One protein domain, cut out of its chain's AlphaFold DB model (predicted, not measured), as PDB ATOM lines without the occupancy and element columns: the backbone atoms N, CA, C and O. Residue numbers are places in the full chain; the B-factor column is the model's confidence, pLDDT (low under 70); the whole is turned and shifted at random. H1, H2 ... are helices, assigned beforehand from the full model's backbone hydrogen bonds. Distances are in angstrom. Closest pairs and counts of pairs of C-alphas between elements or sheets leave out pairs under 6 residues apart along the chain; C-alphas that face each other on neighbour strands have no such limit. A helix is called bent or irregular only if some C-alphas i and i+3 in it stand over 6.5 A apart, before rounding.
ATOM      1  N   LEU A  26      45.540  38.399   7.274       62.50
ATOM      2  CA  LEU A  26      45.470  37.140   8.027       62.50
ATOM      3  C   LEU A  26      46.770  36.817   8.785       62.50
ATOM      4  O   LEU A  26      46.710  36.302   9.896       62.50
ATOM      5  N   LEU A  27      47.944  37.147   8.227       70.69
ATOM      6  CA  LEU A  27      49.219  36.968   8.933       70.69
ATOM      7  C   LEU A  27      49.412  38.013  10.039       70.69
ATOM      8  O   LEU A  27      49.961  37.683  11.083       70.69
ATOM      9  N   GLN A  28      48.964  39.253   9.830       74.25
ATOM     10  CA  GLN A  28      48.984  40.288  10.866       74.25
ATOM     11  C   GLN A  28      48.091  39.869  12.048       74.25
ATOM     12  O   GLN A  28      48.588  39.778  13.163       74.25
ATOM     13  N   ILE A  29      46.845  39.452  11.784       71.62
ATOM     14  CA  ILE A  29      45.918  38.896  12.790       71.62
ATOM     15  C   ILE A  29      46.538  37.693  13.527       71.62
ATOM     16  O   ILE A  29      46.428  37.602  14.746       71.62
ATOM     17  N   ALA A  30      47.217  36.790  12.813       74.62
ATOM     18  CA  ALA A  30      47.886  35.633  13.410       74.62
ATOM     19  C   ALA A  30      49.104  36.004  14.284       74.62
ATOM     20  O   ALA A  30      49.315  35.379  15.323       74.62
ATOM     21  N   GLU A  31      49.908  36.998  13.884       74.06
ATOM     22  CA  GLU A  31      51.029  37.511  14.688       74.06
ATOM     23  C   GLU A  31      50.519  38.269  15.932       74.06
ATOM     24  O   GLU A  31      51.024  38.043  17.034       74.06
ATOM     25  N   ASP A  32      49.472  39.086  15.793       75.75
ATOM     26  CA  ASP A  32      48.901  39.885  16.886       75.75
ATOM     27  C   ASP A  32      48.160  39.023  17.926       75.75
ATOM     28  O   ASP A  32      48.289  39.268  19.125       75.75
ATOM     29  N   ALA A  33      47.459  37.966  17.495       72.81
ATOM     30  CA  ALA A  33      46.779  37.019  18.388       72.81
ATOM     31  C   ALA A  33      47.738  36.094  19.170       72.81
ATOM     32  O   ALA A  33      47.335  35.478  20.155       72.81
ATOM     33  N   VAL A  34      49.011  35.997  18.765       76.56
ATOM     34  CA  VAL A  34      50.084  35.383  19.573       76.56
ATOM     35  C   VAL A  34      50.733  36.429  20.490       76.56
ATOM     36  O   VAL A  34      51.032  36.148  21.655       76.56
ATOM     37  N   GLY A  35      50.917  37.655  19.994       63.31
ATOM     38  CA  GLY A  35      51.408  38.785  20.777       63.31
ATOM     39  C   GLY A  35      52.791  38.553  21.401       63.31
ATOM     40  O   GLY A  35      53.601  37.758  20.926       63.31
ATOM     41  N   LEU A  36      53.083  39.277  22.487       56.09
ATOM     42  CA  LEU A  36      54.371  39.189  23.194       56.09
ATOM     43  C   LEU A  36      54.378  38.198  24.373       56.09
ATOM     44  O   LEU A  36      55.450  37.889  24.893       56.09
ATOM     45  N   GLU A  37      53.211  37.706  24.803       54.53
ATOM     46  CA  GLU A  37      53.066  36.966  26.070       54.53
ATOM     47  C   GLU A  37      52.356  35.604  25.948       54.53
ATOM     48  O   GLU A  37      52.531  34.750  26.825       54.53
ATOM     49  N   ILE A  38      51.598  35.341  24.872       59.84
ATOM     50  CA  ILE A  38      50.780  34.123  24.762       59.84
ATOM     51  C   ILE A  38      51.631  32.939  24.283       59.84
ATOM     52  O   ILE A  38      51.779  32.652  23.100       59.84
ATOM     53  N   LYS A  39      52.156  32.184  25.253       64.38
ATOM     54  CA  LYS A  39      52.954  30.959  25.038       64.38
ATOM     55  C   LYS A  39      52.114  29.701  24.745       64.38
ATOM     56  O   LYS A  39      52.654  28.600  24.760       64.38
ATOM     57  N   SER A  40      50.802  29.835  24.532       78.88
ATOM     58  CA  SER A  40      49.876  28.712  24.326       78.88
ATOM     59  C   SER A  40      49.071  28.880  23.043       78.88
ATOM     60  O   SER A  40      48.341  29.854  22.877       78.88
ATOM     61  N   VAL A  41      49.171  27.879  22.169       78.31
ATOM     62  CA  VAL A  41      48.489  27.809  20.868       78.31
ATOM     63  C   VAL A  41      46.974  27.933  21.028       78.31
ATOM     64  O   VAL A  41      46.345  28.686  20.292       78.31
ATOM     65  N   LYS A  42      46.399  27.266  22.040       79.81
ATOM     66  CA  LYS A  42      44.961  27.316  22.324       79.81
ATOM     67  C   LYS A  42      44.496  28.740  22.658       79.81
ATOM     68  O   LYS A  42      43.561  29.220  22.034       79.81
ATOM     69  N   LYS A  43      45.214  29.448  23.541       76.94
ATOM     70  CA  LYS A  43      44.902  30.851  23.873       76.94
ATOM     71  C   LYS A  43      45.082  31.806  22.692       76.94
ATOM     72  O   LYS A  43      44.344  32.781  22.590       76.94
ATOM     73  N   ALA A  44      46.039  31.538  21.805       76.94
ATOM     74  CA  ALA A  44      46.217  32.339  20.598       76.94
ATOM     75  C   ALA A  44      45.056  32.137  19.605       76.94
ATOM     76  O   ALA A  44      44.537  33.117  19.083       76.94
ATOM     77  N   LEU A  45      44.575  30.901  19.410       78.25
ATOM     78  CA  LEU A  45      43.368  30.623  18.616       78.25
ATOM     79  C   LEU A  45      42.113  31.271  19.227       78.25
ATOM     80  O   LEU A  45      41.363  31.931  18.513       78.25
ATOM     81  N   GLU A  46      41.929  31.156  20.546       78.50
ATOM     82  CA  GLU A  46      40.849  31.815  21.305       78.50
ATOM     83  C   GLU A  46      40.885  33.355  21.186       78.50
ATOM     84  O   GLU A  46      39.856  34.004  21.363       78.50
ATOM     85  N   SER A  47      42.045  33.938  20.854       75.31
ATOM     86  CA  SER A  47      42.232  35.385  20.658       75.31
ATOM     87  C   SER A  47      41.995  35.855  19.211       75.31
ATOM     88  O   SER A  47      41.938  37.061  18.965       75.31
ATOM     89  N   ILE A  48      41.845  34.944  18.242       77.75
ATOM     90  CA  ILE A  48      41.496  35.286  16.852       77.75
ATOM     91  C   ILE A  48      39.973  35.476  16.756       77.75
ATOM     92  O   ILE A  48      39.237  34.576  17.167       77.75
ATOM     93  N   PRO A  49      39.463  36.578  16.164       73.44
ATOM     94  CA  PRO A  49      38.027  36.763  15.947       73.44
ATOM     95  C   PRO A  49      37.402  35.580  15.179       73.44
ATOM     96  O   PRO A  49      37.964  35.189  14.153       73.44
ATOM     97  N   PRO A  50      36.240  35.028  15.591       68.50
ATOM     98  CA  PRO A  50      35.693  33.787  15.023       68.50
ATOM     99  C   PRO A  50      35.555  33.773  13.493       68.50
ATOM    100  O   PRO A  50      35.848  32.768  12.856       68.50
ATOM    101  N   ILE A  51      35.215  34.916  12.887       63.91
ATOM    102  CA  ILE A  51      35.115  35.108  11.427       63.91
ATOM    103  C   ILE A  51      36.444  34.896  10.663       63.91
ATOM    104  O   ILE A  51      36.443  34.740   9.444       63.91
ATOM    105  N   HIS A  52      37.584  34.877  11.357       65.56
ATOM    106  CA  HIS A  52      38.914  34.667  10.775       65.56
ATOM    107  C   HIS A  52      39.560  33.334  11.175       65.56
ATOM    108  O   HIS A  52      40.533  32.936  10.536       65.56
ATOM    109  N   GLN A  53      39.019  32.617  12.167       67.88
ATOM    110  CA  GLN A  53      39.565  31.328  12.614       67.88
ATOM    111  C   GLN A  53      39.631  30.273  11.485       67.88
ATOM    112  O   GLN A  53      40.695  29.673  11.332       67.88
ATOM    113  N   PRO A  54      38.609  30.089  10.615       65.44
ATOM    114  CA  PRO A  54      38.692  29.128   9.505       65.44
ATOM    115  C   PRO A  54      39.751  29.478   8.445       65.44
ATOM    116  O   PRO A  54      40.196  28.608   7.704       65.44
ATOM    117  N   ALA A  55      40.153  30.751   8.360       66.00
ATOM    118  CA  ALA A  55      41.093  31.255   7.359       66.00
ATOM    119  C   ALA A  55      42.560  31.265   7.835       66.00
ATOM    120  O   ALA A  55      43.451  31.642   7.070       66.00
ATOM    121  N   ILE A  56      42.832  30.878   9.088       72.62
ATOM    122  CA  ILE A  56      44.175  30.873   9.689       72.62
ATOM    123  C   ILE A  56      44.488  29.447  10.177       72.62
ATOM    124  O   ILE A  56      44.102  29.077  11.286       72.62
ATOM    125  N   PRO A  57      45.205  28.627   9.381       73.94
ATOM    126  CA  PRO A  57      45.531  27.256   9.765       73.94
ATOM    127  C   PRO A  57      46.339  27.200  11.065       73.94
ATOM    128  O   PRO A  57      47.369  27.871  11.191       73.94
ATOM    129  N   GLU A  58      45.933  26.343  12.007       77.38
ATOM    130  CA  GLU A  58      46.564  26.222  13.331       77.38
ATOM    131  C   GLU A  58      48.090  26.012  13.249       77.38
ATOM    132  O   GLU A  58      48.839  26.518  14.087       77.38
ATOM    133  N   VAL A  59      48.584  25.326  12.211       76.25
ATOM    134  CA  VAL A  59      50.022  25.081  12.015       76.25
ATOM    135  C   VAL A  59      50.851  26.374  11.891       76.25
ATOM    136  O   VAL A  59      52.047  26.365  12.193       76.25
ATOM    137  N   ILE A  60      50.233  27.493  11.490       74.75
ATOM    138  CA  ILE A  60      50.853  28.826  11.478       74.75
ATOM    139  C   ILE A  60      50.969  29.368  12.906       74.75
ATOM    140  O   ILE A  60      52.053  29.789  13.305       74.75
ATOM    141  N   ILE A  61      49.899  29.274  13.704       77.62
ATOM    142  CA  ILE A  61      49.882  29.696  15.114       77.62
ATOM    143  C   ILE A  61      50.872  28.871  15.947       77.62
ATOM    144  O   ILE A  61      51.680  29.444  16.680       77.62
ATOM    145  N   ARG A  62      50.915  27.542  15.758       78.12
ATOM    146  CA  ARG A  62      51.919  26.653  16.382       78.12
ATOM    147  C   ARG A  62      53.353  27.112  16.092       78.12
ATOM    148  O   ARG A  62      54.176  27.160  17.005       78.12
ATOM    149  N   LYS A  63      53.653  27.494  14.844       75.81
ATOM    150  CA  LYS A  63      54.985  27.989  14.447       75.81
ATOM    151  C   LYS A  63      55.282  29.399  14.967       75.81
ATOM    152  O   LYS A  63      56.420  29.658  15.347       75.81
ATOM    153  N   LEU A  64      54.289  30.287  15.034       73.12
ATOM    154  CA  LEU A  64      54.444  31.638  15.586       73.12
ATOM    155  C   LEU A  64      54.764  31.607  17.086       73.12
ATOM    156  O   LEU A  64      55.785  32.170  17.485       73.12
ATOM    157  N   VAL A  65      53.980  30.871  17.885       76.25
ATOM    158  CA  VAL A  65      54.195  30.694  19.338       76.25
ATOM    159  C   VAL A  65      55.605  30.161  19.646       76.25
ATOM    160  O   VAL A  65      56.233  30.581  20.618       76.25
ATOM    161  N   ALA A  66      56.144  29.284  18.794       70.50
ATOM    162  CA  ALA A  66      57.490  28.732  18.952       70.50
ATOM    163  C   ALA A  66      58.640  29.713  18.612       70.50
ATOM    164  O   ALA A  66      59.781  29.466  19.001       70.50
ATOM    165  N   SER A  67      58.378  30.806  17.883       62.28
ATOM    166  CA  SER A  67      59.417  31.524  17.114       62.28
ATOM    167  C   SER A  67      60.171  32.667  17.817       62.28
ATOM    168  O   SER A  67      61.203  33.088  17.299       62.28
TER     169      SER A  67
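What this domain is: This is residues 26 to 67 of the 956 residues of the protein "Hypothetical protein" of Ditylum brightwellii (UniProt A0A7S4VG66). Three short helices, H1, H2 and H4, meet in a small crossed cluster with their centres in a triangle, and a fourth, irregular helix, H3, lies at one end of it, close to H1 and H2 without clearly touching either. The cluster is no side-by-side bundle: its helices stand at steep angles to one another. The printed part has 42 residues with four named helices, in the order H1, H2, H3, H4, and no named strand; its class is all helix. It is compact, with a radius of gyration of the C-alphas of 8.8 A, and its outline is rounded, spanning 23 by 17 by 15 A along the three main axes.

How they stand to each other: Start at Leu 26, where H1, residues 26 to 34, begins, and go on past a short link of six residues to H2, residues 41 to 46. H1 and H2 touch, and their closest C-alphas, those of Val 34 and Ala 44, are 5.0 A apart. Their lines are about perpendicular, but only just, at 72 degrees. A tight link of three residues follows, and then comes H3, residues 50 to 55. H3 is close to H2 but not clearly touching; look at Leu 45 and Gln 53, whose C-alphas, the closest of the two helices, are 7.1 A apart. H3 is also close to H1 but not clearly touching, and there the closest C-alphas are those of Leu 26 and Ala 55, at 7.4 A. H3 is irregular, with C-alphas 51 and 54 at 7.2 A, and its line is a rough one. A tight link of two residues then brings you to H4, residues 58 to 66, which is apart from H3. H4 touches H1 with 8 pairs of C-alphas within 8 A, the closest being those of Val 34 and Val 65 at 6.2 A. These two helices run the same way at a steep tilt of 49 degrees. H4 also touches H2, and the closest C-alphas are those of Val 41 and Arg 62, 5.8 A apart. H2 and H4 run opposite ways at a steep tilt of 60 degrees. Of the three pairs of helices that touch, none is at a shallow tilt, and the helix packing is mostly crossed, the helices standing at wide angles to each other. In H2 and H4 every O i to N i+4 pair is within hydrogen-bond range; in H1 it is 4 of 5, and in H3 it is 0 of 2, beside 2 of 3 O i to N i+3 pairs within range.

Where its parts are: Find C-alpha 26 at (45.470, 37.140, 8.027); from there H1 runs 12.6 A to C-alpha 34, mostly along rising z. H2 runs from Val 41 to Glu 46, 8.6 A from first to last C-alpha. H3 runs from C-alpha 50 at (35.693, 33.787, 15.023) to Ala 55, 9.7 A. H4 runs 12.5 A from Glu 58 to C-alpha 66 at (57.490, 28.732, 18.952).

The domain as a whole: The two C-alphas farthest apart are those of Ile 51 and Ser 67, at 25.2 A, and the first and last printed C-alphas, of Leu 26 and Ser 67, are 17.6 A apart. The printed part, residues 26 to 67 of a full chain of 956 residues, has no cut. The links from H2 to H3 and from H3 to H4 are tight, the one from H1 to H2 is short, and no link is long. The mean pLDDT of the printed part, the model's own confidence, is 71.7, and 13 printed residues are under 70: residue 26, residues 35 to 39, residues 50 to 55, which are H3, and residue 67.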